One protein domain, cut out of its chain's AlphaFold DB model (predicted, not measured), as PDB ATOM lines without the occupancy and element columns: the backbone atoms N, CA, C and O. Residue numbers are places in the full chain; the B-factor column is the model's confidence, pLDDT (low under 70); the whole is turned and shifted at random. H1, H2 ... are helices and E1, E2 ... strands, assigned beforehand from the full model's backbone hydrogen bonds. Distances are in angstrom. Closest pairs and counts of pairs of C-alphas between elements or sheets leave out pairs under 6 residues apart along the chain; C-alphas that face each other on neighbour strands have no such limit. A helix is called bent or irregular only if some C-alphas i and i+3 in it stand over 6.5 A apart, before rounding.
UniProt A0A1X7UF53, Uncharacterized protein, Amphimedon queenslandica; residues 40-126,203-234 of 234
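This is residues 40 to 126 and 203 to 234 of the 234 residues of an uncharacterized protein of Amphimedon queenslandica (UniProt A0A1X7UF53). Three small sheets stand in a row along the longest axis: the hairpins E1, E2 and E3 at one end, a curled five-stranded sheet of E4, E5, E10, E7 and E6 in the middle, and the hairpin E8 and E9 at the other end. The first two sheets make a sandwich that is only partly face to face, H1 grazes one side of the middle sheet, H2 sits near E8 and E9, and the unnamed residues 221 to 234 go from E10 toward the first sheet and fold back. The printed part has 119 residues, with two named helices and ten named strands in the order H1 E1 E2 E3 E4 E5 E6 E7 H2 E8 E9 E10; under half of the residues are in named elements, and the class is mostly strand. The middle sheet, in the order E4, E5, E10, E7, E6, is mixed, and the other two are antiparallel. The whole is compact, with a radius of gyration of the C-alphas of 14.7 A, yet elongated, spanning 44 by 27 by 24 A.

Start at H1, residues 44 to 50, which is only just irregular: C-alphas 45 and 48 are 6.9 A apart. Its backbone has 1 of 3 O i to N i+4 pairs within hydrogen-bond range, and 3 of 4 O i to N i+3 pairs. Next come E1, residues 53 to 58, E2, residues 61 to 66, and E3, residues 69 to 75, a meander, each strand the antiparallel neighbour of the one before. Look for N 56 and O 63 at 2.9 A between E1 and E2, and N 64 and O 72 at 2.9 A between E2 and E3. Go on to the hairpin of E4, residues 82 to 84, and E5, residues 87 to 89, where N 84 and O 87 are 2.9 A apart. The closest C-alphas of E3 and E4 are those of Gly 72 and Ile 84, 5.9 A apart. The hairpin of E6, residues 95 to 98, and E7, residues 101 to 104, has N 96 and O 103 at 2.8 A. Between these hairpins is E10, residues 218 to 220, parallel to E5 with N 88 and O 219 at 2.9 A, and antiparallel to E7 with N 102 and O 218 at 2.8 A. Its pairing is staggered, over residues 218 to 219 with E7 and 219 to 220 with E5. This five-stranded sheet is strongly twisted, and H1 only grazes it with residues 46 to 50. It makes a sandwich, two sheets face to face, with E1, E2 and E3, the strands of the one at 50 degrees to those of the other. H2, residues 106 to 109, too short for an O i to N i+4 pair, is only just on the five-stranded sheet, with 5 pairs of C-alphas within 10 A, and only grazes it. The closest C-alphas of H2 and E9, residues 122 to 125, are those of Cys 106 and Cys 123, 5.7 A apart. E9 forms a hairpin with E8, residues 116 to 119, with N 124 and O 116 at 2.7 A.

Find C-alpha 44 at (-14.160, 21.516, -14.923), where H1 begins; it is 10.1 A long. E1 runs 16.4 A from C-alpha 53 at (-12.624, 25.440, -0.388), E2 16.8 A and E3 18.7 A. E4, E5, E6 and E7 measure 6.4, 7.1, 9.5 and 10.0 A, H2 5.0 A, E8 9.4 A and E9 10.4 A. E10, 6.3 A long, ends at C-alpha 220, (-3.338, 25.050, -7.023).

The C-alphas farthest apart, those of Gly 59 and Asp 126, are 45.4 A apart. Residues 127 to 202 are not printed, and C-alphas 126 and 203 stand 23.3 A apart across this cut. Of the links that are printed whole, none is long. Residues 203 to 217 have no named element. The mean pLDDT of the printed part is 82.5, and it is under 70 at residues 40 to 46, 203 to 212 and 232 to 234.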
ATOM      1  N   ALA A  40      -4.429  28.837 -18.074       41.25
ATOM      2  CA  ALA A  40      -4.780  28.266 -16.784       41.25
ATOM      3  C   ALA A  40      -6.300  28.056 -16.698       41.25
ATOM      4  O   ALA A  40      -7.038  28.844 -16.117       41.25
ATOM      5  N   LEU A  41      -6.783  26.997 -17.335       44.56
ATOM      6  CA  LEU A  41      -8.131  26.500 -17.202       44.56
ATOM      7  C   LEU A  41      -8.035  25.353 -16.212       44.56
ATOM      8  O   LEU A  41      -7.564  24.263 -16.540       44.56
ATOM      9  N   VAL A  42      -8.445  25.634 -14.977       51.66
ATOM     10  CA  VAL A  42      -8.771  24.589 -14.011       51.66
ATOM     11  C   VAL A  42      -9.769  23.665 -14.702       51.66
ATOM     12  O   VAL A  42     -10.833  24.115 -15.121       51.66
ATOM     13  N   SER A  43      -9.414  22.390 -14.863       54.84
ATOM     14  CA  SER A  43     -10.324  21.399 -15.443       54.84
ATOM     15  C   SER A  43     -11.673  21.440 -14.710       54.84
ATOM     16  O   SER A  43     -11.697  21.417 -13.478       54.84
ATOM     17  N   ASP A  44     -12.785  21.462 -15.457       57.09
ATOM     18  CA  ASP A  44     -14.160  21.516 -14.923       57.09
ATOM     19  C   ASP A  44     -14.428  20.463 -13.830       57.09
ATOM     20  O   ASP A  44     -15.245  20.674 -12.935       57.09
ATOM     21  N   ASN A  45     -13.677  19.358 -13.850       58.19
ATOM     22  CA  ASN A  45     -13.735  18.290 -12.856       58.19
ATOM     23  C   ASN A  45     -13.337  18.727 -11.433       58.19
ATOM     24  O   ASN A  45     -13.783  18.105 -10.472       58.19
ATOM     25  N   TYR A  46     -12.519  19.773 -11.273       69.00
ATOM     26  CA  TYR A  46     -12.074  20.261  -9.960       69.00
ATOM     27  C   TYR A  46     -12.876  21.456  -9.449       69.00
ATOM     28  O   TYR A  46     -12.738  21.829  -8.284       69.00
ATOM     29  N   LYS A  47     -13.750  22.036 -10.281       73.19
ATOM     30  CA  LYS A  47     -14.554  23.207  -9.919       73.19
ATOM     31  C   LYS A  47     -15.436  22.944  -8.693       73.19
ATOM     32  O   LYS A  47     -15.450  23.744  -7.768       73.19
ATOM     33  N   SER A  48     -16.058  21.767  -8.629       74.81
ATOM     34  CA  SER A  48     -16.878  21.344  -7.484       74.81
ATOM     35  C   SER A  48     -16.090  21.206  -6.174       74.81
ATOM     36  O   SER A  48     -16.651  21.376  -5.093       74.81
ATOM     37  N   ILE A  49     -14.793  20.895  -6.250       78.00
ATOM     38  CA  ILE A  49     -13.912  20.828  -5.077       78.00
ATOM     39  C   ILE A  49     -13.536  22.246  -4.644       78.00
ATOM     40  O   ILE A  49     -13.600  22.545  -3.454       78.00
ATOM     41  N   LEU A  50     -13.188  23.117  -5.594       82.06
ATOM     42  CA  LEU A  50     -12.823  24.508  -5.320       82.06
ATOM     43  C   LEU A  50     -13.967  25.309  -4.694       82.06
ATOM     44  O   LEU A  50     -13.712  26.073  -3.769       82.06
ATOM     45  N   ASP A  51     -15.211  25.087  -5.125       84.75
ATOM     46  CA  ASP A  51     -16.395  25.762  -4.568       84.75
ATOM     47  C   ASP A  51     -16.574  25.492  -3.059       84.75
ATOM     48  O   ASP A  51     -17.153  26.297  -2.332       84.75
ATOM     49  N   ASN A  52     -16.045  24.364  -2.577       88.88
ATOM     50  CA  ASN A  52     -16.100  23.963  -1.173       88.88
ATOM     51  C   ASN A  52     -14.850  24.362  -0.374       88.88
ATOM     52  O   ASN A  52     -14.798  24.110   0.835       88.88
ATOM     53  N   ILE A  53     -13.849  24.962  -1.026       91.62
ATOM     54  CA  ILE A  53     -12.624  25.440  -0.388       91.62
ATOM     55  C   ILE A  53     -12.775  26.914  -0.030       91.62
ATOM     56  O   ILE A  53     -13.196  27.745  -0.826       91.62
ATOM     57  N   THR A  54     -12.390  27.267   1.193       91.56
ATOM     58  CA  THR A  54     -12.331  28.659   1.644       91.56
ATOM     59  C   THR A  54     -10.961  28.951   2.225       91.56
ATOM     60  O   THR A  54     -10.471  28.209   3.077       91.56
ATOM     61  N   VAL A  55     -10.357  30.059   1.805       92.69
ATOM     62  CA  VAL A  55      -9.085  30.544   2.343       92.69
ATOM     63  C   VAL A  55      -9.352  31.773   3.205       92.69
ATOM     64  O   VAL A  55     -10.021  32.709   2.770       92.69
ATOM     65  N   LYS A  56      -8.852  31.774   4.442       93.06
ATOM     66  CA  LYS A  56      -8.938  32.924   5.355       93.06
ATOM     67  C   LYS A  56      -7.544  33.381   5.746       93.06
ATOM     68  O   LYS A  56      -6.682  32.551   6.018       93.06
ATOM     69  N   VAL A  57      -7.357  34.694   5.809       92.19
ATOM     70  CA  VAL A  57      -6.103  35.324   6.228       92.19
ATOM     71  C   VAL A  57      -6.324  35.983   7.584       92.19
ATOM     72  O   VAL A  57      -7.191  36.846   7.714       92.19
ATOM     73  N   ASN A  58      -5.549  35.573   8.584       90.38
ATOM     74  CA  ASN A  58      -5.606  36.092   9.947       90.38
ATOM     75  C   ASN A  58      -4.221  36.625  10.334       90.38
ATOM     76  O   ASN A  58      -3.373  35.886  10.829       90.38
ATOM     77  N   GLY A  59      -3.982  37.917  10.103       88.31
ATOM     78  CA  GLY A  59      -2.664  38.509  10.337       88.31
ATOM     79  C   GLY A  59      -1.622  37.921   9.383       88.31
ATOM     80  O   GLY A  59      -1.710  38.157   8.181       88.31
ATOM     81  N   THR A  60      -0.655  37.171   9.918       90.44
ATOM     82  CA  THR A  60       0.414  36.518   9.141       90.44
ATOM     83  C   THR A  60       0.109  35.067   8.772       90.44
ATOM     84  O   THR A  60       0.882  34.463   8.037       90.44
ATOM     85  N   GLU A  61      -1.005  34.494   9.233       94.06
ATOM     86  CA  GLU A  61      -1.398  33.125   8.885       94.06
ATOM     87  C   GLU A  61      -2.445  33.091   7.770       94.06
ATOM     88  O   GLU A  61      -3.438  33.825   7.785       94.06
ATOM     89  N   ILE A  62      -2.267  32.150   6.846       93.44
ATOM     90  CA  ILE A  62      -3.261  31.728   5.863       93.44
ATOM     91  C   ILE A  62      -3.778  30.361   6.274       93.44
ATOM     92  O   ILE A  62      -3.000  29.423   6.415       93.44
ATOM     93  N   CYS A  63      -5.092  30.223   6.412       93.94
ATOM     94  CA  CYS A  63      -5.744  28.972   6.767       93.94
ATOM     95  C   CYS A  63      -6.708  28.523   5.672       93.94
ATOM     96  O   CYS A  63      -7.528  29.307   5.187       93.94
ATOM     97  N   VAL A  64      -6.632  27.243   5.318       94.12
ATOM     98  CA  VAL A  64      -7.459  26.610   4.287       94.12
ATOM     99  C   VAL A  64      -8.517  25.741   4.955       94.12
ATOM    100  O   VAL A  64      -8.218  24.953   5.856       94.12
ATOM    101  N   TYR A  65      -9.756  25.879   4.496       92.19
ATOM    102  CA  TYR A  65     -10.921  25.154   4.986       92.19
ATOM    103  C   TYR A  65     -11.598  24.401   3.843       92.19
ATOM    104  O   TYR A  65     -11.647  24.911   2.727       92.19
ATOM    105  N   TYR A  66     -12.161  23.232   4.133       90.69
ATOM    106  CA  TYR A  66     -13.015  22.464   3.229       90.69
ATOM    107  C   TYR A  66     -14.341  22.178   3.928       90.69
ATOM    108  O   TYR A  66     -14.332  21.591   5.002       90.69
ATOM    109  N   LEU A  67     -15.471  22.619   3.363       87.06
ATOM    110  CA  LEU A  67     -16.801  22.460   3.983       87.06
ATOM    111  C   LEU A  67     -16.850  22.874   5.471       87.06
ATOM    112  O   LEU A  67     -17.525  22.242   6.275       87.06
ATOM    113  N   LEU A  68     -16.160  23.969   5.826       85.12
ATOM    114  CA  LEU A  68     -15.992  24.510   7.190       85.12
ATOM    115  C   LEU A  68     -14.963  23.790   8.081       85.12
ATOM    116  O   LEU A  68     -14.569  24.360   9.101       85.12
ATOM    117  N   ASP A  69     -14.449  22.627   7.682       91.25
ATOM    118  CA  ASP A  69     -13.371  21.940   8.394       91.25
ATOM    119  C   ASP A  69     -12.010  22.551   8.058       91.25
ATOM    120  O   ASP A  69     -11.659  22.756   6.895       91.25
ATOM    121  N   LYS A  70     -11.214  22.847   9.087       93.38
ATOM    122  CA  LYS A  70      -9.870  23.412   8.932       93.38
ATOM    123  C   LYS A  70      -8.907  22.328   8.438       93.38
ATOM    124  O   LYS A  70      -8.556  21.435   9.203       93.38
ATOM    125  N   LEU A  71      -8.437  22.439   7.195       91.94
ATOM    126  CA  LEU A  71      -7.453  21.510   6.629       91.94
ATOM    127  C   LEU A  71      -6.030  21.799   7.127       91.94
ATOM    128  O   LEU A  71      -5.260  20.873   7.366       91.94
ATOM    129  N   GLY A  72      -5.674  23.077   7.279       93.12
ATOM    130  CA  GLY A  72      -4.342  23.492   7.722       93.12
ATOM    131  C   GLY A  72      -4.132  25.001   7.648       93.12
ATOM    132  O   GLY A  72      -4.974  25.718   7.105       93.12
ATOM    133  N   CYS A  73      -3.016  25.478   8.204       93.25
ATOM    134  CA  CYS A  73      -2.542  26.850   8.019       93.25
ATOM    135  C   CYS A  73      -1.060  26.876   7.662       93.25
ATOM    136  O   CYS A  73      -0.331  25.931   7.959       93.25
ATOM    137  N   ALA A  74      -0.643  27.982   7.064       93.12
ATOM    138  CA  ALA A  74       0.735  28.310   6.758       93.12
ATOM    139  C   ALA A  74       0.991  29.790   7.056       93.12
ATOM    140  O   ALA A  74       0.079  30.612   6.966       93.12
ATOM    141  N   ASP A  75       2.233  30.128   7.381       93.12
ATOM    142  CA  ASP A  75       2.664  31.524   7.442       93.12
ATOM    143  C   ASP A  75       2.709  32.121   6.027       93.12
ATOM    144  O   ASP A  75       3.134  31.451   5.085       93.12
ATOM    145  N   ILE A  76       2.298  33.381   5.874       89.62
ATOM    146  CA  ILE A  76       2.281  34.116   4.601       89.62
ATOM    147  C   ILE A  76       3.620  34.029   3.865       89.62
ATOM    148  O   ILE A  76       3.638  33.885   2.644       89.62
ATOM    149  N   HIS A  77       4.741  34.089   4.587       88.50
ATOM    150  CA  HIS A  77       6.074  34.089   3.991       88.50
ATOM    151  C   HIS A  77       6.548  32.694   3.562       88.50
ATOM    152  O   HIS A  77       7.550  32.584   2.861       88.50
ATOM    153  N   GLN A  78       5.845  31.635   3.970       89.81
ATOM    154  CA  GLN A  78       6.165  30.234   3.668       89.81
ATOM    155  C   GLN A  78       4.984  29.492   3.023       89.81
ATOM    156  O   GLN A  78       4.980  28.266   2.943       89.81
ATOM    157  N   ALA A  79       3.961  30.226   2.581       90.31
ATOM    158  CA  ALA A  79       2.752  29.636   2.031       90.31
ATOM    159  C   ALA A  79       2.971  29.056   0.626       90.31
ATOM    160  O   ALA A  79       2.312  28.087   0.268       90.31
ATOM    161  N   CYS A  80       3.894  29.603  -0.168       90.94
ATOM    162  CA  CYS A  80       4.129  29.115  -1.526       90.94
ATOM    163  C   CYS A  80       4.645  27.664  -1.537       90.94
ATOM    164  O   CYS A  80       5.618  27.338  -0.862       90.94
ATOM    165  N   GLY A  81       3.981  26.793  -2.300       90.31
ATOM    166  CA  GLY A  81       4.312  25.370  -2.414       90.31
ATOM    167  C   GLY A  81       3.903  24.516  -1.208       90.31
ATOM    168  O   GLY A  81       4.224  23.323  -1.169       90.31
ATOM    169  N   ILE A  82       3.205  25.085  -0.212       92.19
ATOM    170  CA  ILE A  82       2.778  24.319   0.962       92.19
ATOM    171  C   ILE A  82       1.632  23.372   0.614       92.19
ATOM    172  O   ILE A  82       0.602  23.763   0.065       92.19
ATOM    173  N   LYS A  83       1.786  22.104   0.997       92.56
ATOM    174  CA  LYS A  83       0.817  21.045   0.710       92.56
ATOM    175  C   LYS A  83      -0.157  20.906   1.876       92.56
ATOM    176  O   LYS A  83       0.235  20.490   2.964       92.56
ATOM    177  N   ILE A  84      -1.433  21.208   1.641       91.38
ATOM    178  CA  ILE A  84      -2.508  21.110   2.636       91.38
ATOM    179  C   ILE A  84      -3.546  20.113   2.113       91.38
ATOM    180  O   ILE A  84      -4.450  20.445   1.349       91.38
ATOM    181  N   GLY A  85      -3.394  18.841   2.489       86.00
ATOM    182  CA  GLY A  85      -4.269  17.772   2.006       86.00
ATOM    183  C   GLY A  85      -4.182  17.600   0.476       86.00
ATOM    184  O   GLY A  85      -3.098  17.289  -0.033       86.00
ATOM    185  N   PRO A  86      -5.290  17.724  -0.284       86.00
ATOM    186  CA  PRO A  86      -5.285  17.599  -1.745       86.00
ATOM    187  C   PRO A  86      -4.883  18.885  -2.487       86.00
ATOM    188  O   PRO A  86      -4.736  18.843  -3.710       86.00
ATOM    189  N   VAL A  87      -4.692  20.002  -1.781       90.62
ATOM    190  CA  VAL A  87      -4.423  21.312  -2.389       90.62
ATOM    191  C   VAL A  87      -3.057  21.867  -2.005       90.62
ATOM    192  O   VAL A  87      -2.418  21.397  -1.059       90.62
ATOM    193  N   THR A  88      -2.608  22.862  -2.760       92.88
ATOM    194  CA  THR A  88      -1.372  23.608  -2.528       92.88
ATOM    195  C   THR A  88      -1.577  25.089  -2.825       92.88
ATOM    196  O   THR A  88      -2.392  25.445  -3.676       92.88
ATOM    197  N   ILE A  89      -0.865  25.963  -2.118       92.19
ATOM    198  CA  ILE A  89      -0.866  27.401  -2.412       92.19
ATOM    199  C   ILE A  89       0.300  27.669  -3.367       92.19
ATOM    200  O   ILE A  89       1.438  27.807  -2.932       92.19
ATOM    201  N   GLY A  90       0.037  27.700  -4.674       91.31
ATOM    202  CA  GLY A  90       1.095  27.729  -5.685       91.31
ATOM    203  C   GLY A  90       1.854  26.402  -5.768       91.31
ATOM    204  O   GLY A  90       1.703  25.515  -4.920       91.31
ATOM    205  N   CYS A  91       2.673  26.259  -6.803       91.69
ATOM    206  CA  CYS A  91       3.511  25.073  -6.966       91.69
ATOM    207  C   CYS A  91       4.825  25.211  -6.193       91.69
ATOM    208  O   CYS A  91       5.349  26.312  -6.039       91.69
ATOM    209  N   ALA A  92       5.346  24.090  -5.690       90.81
ATOM    210  CA  ALA A  92       6.674  24.055  -5.083       90.81
ATOM    211  C   ALA A  92       7.785  24.262  -6.135       90.81
ATOM    212  O   ALA A  92       7.556  24.123  -7.335       90.81
ATOM    213  N   ASP A  93       9.014  24.552  -5.696       90.12
ATOM    214  CA  ASP A  93      10.158  24.828  -6.587       90.12
ATOM    215  C   ASP A  93      10.476  23.677  -7.558       90.12
ATOM    216  O   ASP A  93      10.995  23.877  -8.663       90.12
ATOM    217  N   ASP A  94      10.163  22.453  -7.146       89.38
ATOM    218  CA  ASP A  94      10.338  21.207  -7.884       89.38
ATOM    219  C   ASP A  94       9.074  20.769  -8.647       89.38
ATOM    220  O   ASP A  94       9.042  19.686  -9.246       89.38
ATOM    221  N   GLU A  95       8.048  21.616  -8.660       90.38
ATOM    222  CA  GLU A  95       6.771  21.418  -9.331       90.38
ATOM    223  C   GLU A  95       6.533  22.472 -10.426       90.38
ATOM    224  O   GLU A  95       7.109  23.560 -10.444       90.38
ATOM    225  N   GLU A  96       5.689  22.118 -11.386       90.25
ATOM    226  CA  GLU A  96       5.216  22.969 -12.471       90.25
ATOM    227  C   GLU A  96       3.689  22.997 -12.470       90.25
ATOM    228  O   GLU A  96       3.033  21.981 -12.207       90.25
ATOM    229  N   ASN A  97       3.123  24.165 -12.771       89.94
ATOM    230  CA  ASN A  97       1.685  24.301 -12.936       89.94
ATOM    231  C   ASN A  97       1.284  23.823 -14.334       89.94
ATOM    232  O   ASN A  97       1.804  24.299 -15.341       89.94
ATOM    233  N   TYR A  98       0.330  22.902 -14.394       87.44
ATOM    234  CA  TYR A  98      -0.283  22.459 -15.635       87.44
ATOM    235  C   TYR A  98      -1.790  22.317 -15.428       87.44
ATOM    236  O   TYR A  98      -2.241  21.465 -14.663       87.44
ATOM    237  N   LEU A  99      -2.574  23.162 -16.105       85.38
ATOM    238  CA  LEU A  99      -4.044  23.202 -16.006       85.38
ATOM    239  C   LEU A  99      -4.566  23.411 -14.566       85.38
ATOM    240  O   LEU A  99      -5.553  22.796 -14.155       85.38
ATOM    241  N   GLY A 100      -3.898  24.270 -13.784       85.38
ATOM    242  CA  GLY A 100      -4.296  24.583 -12.404       85.38
ATOM    243  C   GLY A 100      -3.932  23.500 -11.383       85.38
ATOM    244  O   GLY A 100      -4.421  23.513 -10.254       85.38
ATOM    245  N   LEU A 101      -3.086  22.550 -11.776       87.06
ATOM    246  CA  LEU A 101      -2.578  21.495 -10.915       87.06
ATOM    247  C   LEU A 101      -1.051  21.571 -10.862       87.06
ATOM    248  O   LEU A 101      -0.399  21.773 -11.886       87.06
ATOM    249  N   CYS A 102      -0.485  21.358  -9.683       90.44
ATOM    250  CA  CYS A 102       0.953  21.285  -9.480       90.44
ATOM    251  C   CYS A 102       1.421  19.842  -9.623       90.44
ATOM    252  O   CYS A 102       1.070  18.976  -8.816       90.44
ATOM    253  N   TYR A 103       2.192  19.593 -10.677       88.62
ATOM    254  CA  TYR A 103       2.854  18.322 -10.943       88.62
ATOM    255  C   TYR A 103       4.336  18.454 -10.645       88.62
ATOM    256  O   TYR A 103       4.917  19.507 -10.874       88.62
ATOM    257  N   LYS A 104       4.996  17.369 -10.244       88.62
ATOM    258  CA  LYS A 104       6.461  17.339 -10.258       88.62
ATOM    259  C   LYS A 104       6.978  17.629 -11.678       88.62
ATOM    260  O   LYS A 104       6.443  17.076 -12.643       88.62
ATOM    261  N   LYS A 105       8.016  18.462 -11.794       89.19
ATOM    262  CA  LYS A 105       8.588  18.875 -13.086       89.19
ATOM    263  C   LYS A 105       8.974  17.682 -13.961       89.19
ATOM    264  O   LYS A 105       9.633  16.752 -13.488       89.19
ATOM    265  N   CYS A 106       8.634  17.737 -15.248       87.19
ATOM    266  CA  CYS A 106       9.030  16.727 -16.231       87.19
ATOM    267  C   CYS A 106      10.555  16.519 -16.288       87.19
ATOM    268  O   CYS A 106      11.005  15.375 -16.286       87.19
ATOM    269  N   SER A 107      11.348  17.590 -16.161       86.56
ATOM    270  CA  SER A 107      12.818  17.522 -16.082       86.56
ATOM    271  C   SER A 107      13.363  16.725 -14.885       86.56
ATOM    272  O   SER A 107      14.499  16.255 -14.924       86.56
ATOM    273  N   LEU A 108      12.568  16.554 -13.823       86.44
ATOM    274  CA  LEU A 108      12.923  15.756 -12.645       86.44
ATOM    275  C   LEU A 108      12.407  14.314 -12.737       86.44
ATOM    276  O   LEU A 108      12.981  13.413 -12.127       86.44
ATOM    277  N   LEU A 109      11.314  14.086 -13.473       83.56
ATOM    278  CA  LEU A 109      10.665  12.777 -13.584       83.56
ATOM    279  C   LEU A 109      11.150  11.948 -14.771       83.56
ATOM    280  O   LEU A 109      11.373  10.752 -14.620       83.56
ATOM    281  N   ALA A 110      11.273  12.559 -15.947       77.12
ATOM    282  CA  ALA A 110      11.490  11.879 -17.220       77.12
ATOM    283  C   ALA A 110      12.921  12.060 -17.748       77.12
ATOM    284  O   ALA A 110      13.154  11.895 -18.940       77.12
ATOM    285  N   SER A 111      13.877  12.346 -16.850       75.31
ATOM    286  CA  SER A 111      15.255  12.785 -17.132       75.31
ATOM    287  C   SER A 111      15.350  14.206 -17.704       75.31
ATOM    288  O   SER A 111      14.351  14.805 -18.105       75.31
ATOM    289  N   ALA A 112      16.569  14.749 -17.745       76.12
ATOM    290  CA  ALA A 112      16.836  16.074 -18.302       76.12
ATOM    291  C   ALA A 112      16.467  16.184 -19.795       76.12
ATOM    292  O   ALA A 112      16.224  17.288 -20.274       76.12
ATOM    293  N   ASP A 113      16.379  15.053 -20.503       80.75
ATOM    294  CA  ASP A 113      16.091  15.011 -21.936       80.75
ATOM    295  C   ASP A 113      14.612  15.259 -22.261       80.75
ATOM    296  O   ASP A 113      14.300  15.637 -23.386       80.75
ATOM    297  N   PHE A 114      13.697  15.108 -21.294       85.69
ATOM    298  CA  PHE A 114      12.254  15.299 -21.490       85.69
ATOM    299  C   PHE A 114      11.700  16.390 -20.557       85.69
ATOM    300  O   PHE A 114      10.908  16.090 -19.661       85.69
ATOM    301  N   PRO A 115      12.108  17.664 -20.715       87.75
ATOM    302  CA  PRO A 115      11.765  18.714 -19.762       87.75
ATOM    303  C   PRO A 115      10.338  19.256 -19.914       87.75
ATOM    304  O   PRO A 115       9.864  19.927 -19.003       87.75
ATOM    305  N   LEU A 116       9.657  19.004 -21.035       88.12
ATOM    306  CA  LEU A 116       8.375  19.638 -21.346       88.12
ATOM    307  C   LEU A 116       7.198  18.772 -20.911       88.12
ATOM    308  O   LEU A 116       7.190  17.572 -21.161       88.12
ATOM    309  N   ARG A 117       6.156  19.379 -20.346       88.38
ATOM    310  CA  ARG A 117       4.885  18.707 -20.061       88.38
ATOM    311  C   ARG A 117       3.859  19.002 -21.147       88.38
ATOM    312  O   ARG A 117       3.525  20.156 -21.388       88.38
ATOM    313  N   THR A 118       3.321  17.956 -21.768       85.88
ATOM    314  CA  THR A 118       2.298  18.072 -22.827       85.88
ATOM    315  C   THR A 118       0.950  17.483 -22.419       85.88
ATOM    316  O   THR A 118      -0.059  17.740 -23.072       85.88
ATOM    317  N   ALA A 119       0.910  16.706 -21.331       84.12
ATOM    318  CA  ALA A 119      -0.320  16.259 -20.689       84.12
ATOM    319  C   ALA A 119      -0.094  15.946 -19.199       84.12
ATOM    320  O   ALA A 119       1.018  16.020 -18.677       84.12
ATOM    321  N   THR A 120      -1.159  15.534 -18.510       82.56
ATOM    322  CA  THR A 120      -1.129  15.167 -17.084       82.56
ATOM    323  C   THR A 120      -0.078  14.094 -16.773       82.56
ATOM    324  O   THR A 120       0.671  14.231 -15.808       82.56
ATOM    325  N   ASN A 121       0.033  13.081 -17.639       80.38
ATOM    326  CA  ASN A 121       1.000  11.983 -17.562       80.38
ATOM    327  C   ASN A 121       1.816  11.834 -18.865       80.38
ATOM    328  O   ASN A 121       2.246  10.728 -19.201       80.38
ATOM    329  N   THR A 122       2.034  12.942 -19.591       84.19
ATOM    330  CA  THR A 122       2.923  12.975 -20.769       84.19
ATOM    331  C   THR A 122       3.982  14.078 -20.682       84.19
ATOM    332  O   THR A 122       3.643  15.261 -20.587       84.19
ATOM    333  N   CYS A 123       5.254  13.675 -20.697       87.19
ATOM    334  CA  CYS A 123       6.410  14.553 -20.840       87.19
ATOM    335  C   CYS A 123       6.908  14.458 -22.283       87.19
ATOM    336  O   CYS A 123       6.584  13.507 -22.995       87.19
ATOM    337  N   ALA A 124       7.686  15.430 -22.728       87.06
ATOM    338  CA  ALA A 124       8.233  15.467 -24.065       87.06
ATOM    339  C   ALA A 124       9.641  16.054 -24.068       87.06
ATOM    340  O   ALA A 124       9.963  16.978 -23.315       87.06
ATOM    341  N   LYS A 125      10.459  15.507 -24.961       86.50
ATOM    342  CA  LYS A 125      11.647  16.168 -25.488       86.50
ATOM    343  C   LYS A 125      11.216  17.051 -26.651       86.50
ATOM    344  O   LYS A 125      10.292  16.674 -27.366       86.50
ATOM    345  N   ASP A 126      11.871  18.191 -26.827       83.06
ATOM    346  CA  ASP A 126      11.768  18.985 -28.050       83.06
ATOM    347  C   ASP A 126      13.044  18.831 -28.883       83.06
ATOM    348  O   ASP A 126      14.147  18.677 -28.347       83.06
ATOM    349  N   LEU A 203      -0.168   5.202 -14.672       65.19
ATOM    350  CA  LEU A 203      -1.625   5.330 -14.668       65.19
ATOM    351  C   LEU A 203      -2.081   6.033 -13.385       65.19
ATOM    352  O   LEU A 203      -1.716   5.634 -12.275       65.19
ATOM    353  N   GLY A 204      -2.927   7.052 -13.543       65.38
ATOM    354  CA  GLY A 204      -3.509   7.800 -12.428       65.38
ATOM    355  C   GLY A 204      -2.456   8.486 -11.554       65.38
ATOM    356  O   GLY A 204      -1.511   9.087 -12.054       65.38
ATOM    357  N   CYS A 205      -2.641   8.393 -10.241       68.44
ATOM    358  CA  CYS A 205      -1.805   9.025  -9.219       68.44
ATOM    359  C   CYS A 205      -0.458   8.346  -8.946       68.44
ATOM    360  O   CYS A 205       0.310   8.833  -8.118       68.44
ATOM    361  N   ASN A 206      -0.152   7.240  -9.626       59.34
ATOM    362  CA  ASN A 206       1.129   6.546  -9.472       59.34
ATOM    363  C   ASN A 206       2.289   7.264 -10.196       59.34
ATOM    364  O   ASN A 206       3.363   6.693 -10.369       59.34
ATOM    365  N   GLY A 207       2.075   8.530 -10.578       57.78
ATOM    366  CA  GLY A 207       3.044   9.407 -11.220       57.78
ATOM    367  C   GLY A 207       3.426   8.956 -12.624       57.78
ATOM    368  O   GLY A 207       2.944   7.941 -13.136       57.78
ATOM    369  N   PHE A 208       4.356   9.703 -13.224       64.69
ATOM    370  CA  PHE A 208       5.153   9.120 -14.287       64.69
ATOM    371  C   PHE A 208       5.938   7.965 -13.683       64.69
ATOM    372  O   PHE A 208       6.783   8.219 -12.825       64.69
ATOM    373  N   GLY A 209       5.655   6.724 -14.072       54.84
ATOM    374  CA  GLY A 209       6.200   5.496 -13.470       54.84
ATOM    375  C   GLY A 209       7.716   5.285 -13.628       54.84
ATOM    376  O   GLY A 209       8.166   4.153 -13.766       54.84
ATOM    377  N   VAL A 210       8.509   6.356 -13.681       60.22
ATOM    378  CA  VAL A 210       9.962   6.345 -13.862       60.22
ATOM    379  C   VAL A 210      10.671   6.138 -12.522       60.22
ATOM    380  O   VAL A 210      11.627   5.375 -12.448       60.22
ATOM    381  N   ASN A 211      10.197   6.782 -11.446       62.84
ATOM    382  CA  ASN A 211      10.855   6.729 -10.132       62.84
ATOM    383  C   ASN A 211       9.909   6.846  -8.914       62.84
ATOM    384  O   ASN A 211      10.388   7.017  -7.795       62.84
ATOM    385  N   ASN A 212       8.583   6.767  -9.099       66.44
ATOM    386  CA  ASN A 212       7.549   6.952  -8.060       66.44
ATOM    387  C   ASN A 212       7.564   8.315  -7.330       66.44
ATOM    388  O   ASN A 212       6.813   8.501  -6.374       66.44
ATOM    389  N   GLN A 213       8.368   9.291  -7.768       73.75
ATOM    390  CA  GLN A 213       8.477  10.600  -7.105       73.75
ATOM    391  C   GLN A 213       7.427  11.613  -7.583       73.75
ATOM    392  O   GLN A 213       7.262  12.657  -6.957       73.75
ATOM    393  N   GLY A 214       6.730  11.327  -8.689       72.69
ATOM    394  CA  GLY A 214       5.754  12.248  -9.278       72.69
ATOM    395  C   GLY A 214       4.479  12.416  -8.456       72.69
ATOM    396  O   GLY A 214       3.997  13.536  -8.322       72.69
ATOM    397  N   GLY A 215       3.962  11.323  -7.881       80.00
ATOM    398  CA  GLY A 215       2.732  11.316  -7.080       80.00
ATOM    399  C   GLY A 215       1.484  11.858  -7.799       80.00
ATOM    400  O   GLY A 215       1.479  12.075  -9.011       80.00
ATOM    401  N   CYS A 216       0.403  12.073  -7.036       82.56
ATOM    402  CA  CYS A 216      -0.752  12.834  -7.517       82.56
ATOM    403  C   CYS A 216      -0.400  14.319  -7.597       82.56
ATOM    404  O   CYS A 216       0.131  14.874  -6.630       82.56
ATOM    405  N   ALA A 217      -0.848  14.975  -8.663       87.69
ATOM    406  CA  ALA A 217      -0.872  16.426  -8.697       87.69
ATOM    407  C   ALA A 217      -1.777  16.998  -7.600       87.69
ATOM    408  O   ALA A 217      -2.783  16.388  -7.216       87.69
ATOM    409  N   LYS A 218      -1.408  18.175  -7.102       89.38
ATOM    410  CA  LYS A 218      -2.193  18.932  -6.120       89.38
ATOM    411  C   LYS A 218      -2.900  20.083  -6.809       89.38
ATOM    412  O   LYS A 218      -2.372  20.643  -7.760       89.38
ATOM    413  N   ILE A 219      -4.090  20.429  -6.334       89.75
ATOM    414  CA  ILE A 219      -4.845  21.552  -6.896       89.75
ATOM    415  C   ILE A 219      -4.211  22.851  -6.415       89.75
ATOM    416  O   ILE A 219      -4.075  23.045  -5.205       89.75
ATOM    417  N   ASP A 220      -3.834  23.719  -7.347       91.19
ATOM    418  CA  ASP A 220      -3.338  25.050  -7.023       91.19
ATOM    419  C   ASP A 220      -4.511  25.959  -6.632       91.19
ATOM    420  O   ASP A 220      -5.406  26.232  -7.433       91.19
ATOM    421  N   ILE A 221      -4.509  26.418  -5.381       91.50
ATOM    422  CA  ILE A 221      -5.505  27.344  -4.827       91.50
ATOM    423  C   ILE A 221      -4.941  28.750  -4.599       91.50
ATOM    424  O   ILE A 221      -5.596  29.561  -3.946       91.50
ATOM    425  N   SER A 222      -3.753  29.071  -5.124       88.81
ATOM    426  CA  SER A 222      -3.168  30.421  -5.039       88.81
ATOM    427  C   SER A 222      -4.128  31.508  -5.532       88.81
ATOM    428  O   SER A 222      -4.225  32.563  -4.914       88.81
ATOM    429  N   GLY A 223      -4.911  31.222  -6.576       86.75
ATOM    430  CA  GLY A 223      -5.925  32.142  -7.103       86.75
ATOM    431  C   GLY A 223      -7.128  32.380  -6.177       86.75
ATOM    432  O   GLY A 223      -7.877  33.326  -6.396       86.75
ATOM    433  N   LEU A 224      -7.322  31.549  -5.145       87.56
ATOM    434  CA  LEU A 224      -8.344  31.745  -4.108       87.56
ATOM    435  C   LEU A 224      -7.817  32.527  -2.898       87.56
ATOM    436  O   LEU A 224      -8.595  32.882  -2.009       87.56
ATOM    437  N   VAL A 225      -6.505  32.771  -2.824       88.69
ATOM    438  CA  VAL A 225      -5.912  33.523  -1.720       88.69
ATOM    439  C   VAL A 225      -6.283  35.007  -1.884       88.69
ATOM    440  O   VAL A 225      -6.031  35.582  -2.939       88.69
ATOM    441  N   PRO A 226      -6.843  35.673  -0.853       85.81
ATOM    442  CA  PRO A 226      -7.260  37.081  -0.943       85.81
ATOM    443  C   PRO A 226      -6.122  38.095  -1.142       85.81
ATOM    444  O   PRO A 226      -6.380  39.286  -1.309       85.81
ATOM    445  N   ILE A 227      -4.873  37.642  -1.057       85.69
ATOM    446  CA  ILE A 227      -3.658  38.441  -1.185       85.69
ATOM    447  C   ILE A 227      -2.760  37.813  -2.250       85.69
ATOM    448  O   ILE A 227      -2.650  36.590  -2.330       85.69
ATOM    449  N   ASP A 228      -2.102  38.649  -3.051       84.94
ATOM    450  CA  ASP A 228      -1.107  38.177  -4.009       84.94
ATOM    451  C   ASP A 228       0.190  37.818  -3.272       84.94
ATOM    452  O   ASP A 228       0.887  38.682  -2.740       84.94
ATOM    453  N   LEU A 229       0.493  36.523  -3.231       84.00
ATOM    454  CA  LEU A 229       1.711  35.981  -2.631       84.00
ATOM    455  C   LEU A 229       2.874  35.892  -3.628       84.00
ATOM    456  O   LEU A 229       4.002  35.617  -3.229       84.00
ATOM    457  N   GLY A 230       2.621  36.081  -4.926       82.06
ATOM    458  CA  GLY A 230       3.641  35.943  -5.964       82.06
ATOM    459  C   GLY A 230       4.183  34.520  -6.164       82.06
ATOM    460  O   GLY A 230       5.246  34.380  -6.762       82.06
ATOM    461  N   CYS A 231       3.478  33.476  -5.707       77.44
ATOM    462  CA  CYS A 231       3.960  32.086  -5.751       77.44
ATOM    463  C   CYS A 231       4.179  31.522  -7.167       77.44
ATOM    464  O   CYS A 231       4.961  30.597  -7.335       77.44
ATOM    465  N   ASN A 232       3.507  32.072  -8.182       64.31
ATOM    466  CA  ASN A 232       3.522  31.560  -9.559       64.31
ATOM    467  C   ASN A 232       4.347  32.434 -10.524       64.31
ATOM    468  O   ASN A 232       4.081  32.455 -11.723       64.31
ATOM    469  N   LYS A 233       5.336  33.187 -10.022       55.41
ATOM    470  CA  LYS A 233       6.294  33.912 -10.874       55.41
ATOM    471  C   LYS A 233       7.363  32.937 -11.391       55.41
ATOM    472  O   LYS A 233       8.461  32.887 -10.842       55.41
ATOM    473  N   GLN A 234       7.019  32.147 -12.407       42.91
ATOM    474  CA  GLN A 234       7.969  31.424 -13.262       42.91
ATOM    475  C   GLN A 234       7.917  31.998 -14.675       42.91
ATOM    476  O   GLN A 234       6.792  32.266 -15.152       42.91
TER     477      GLN A 234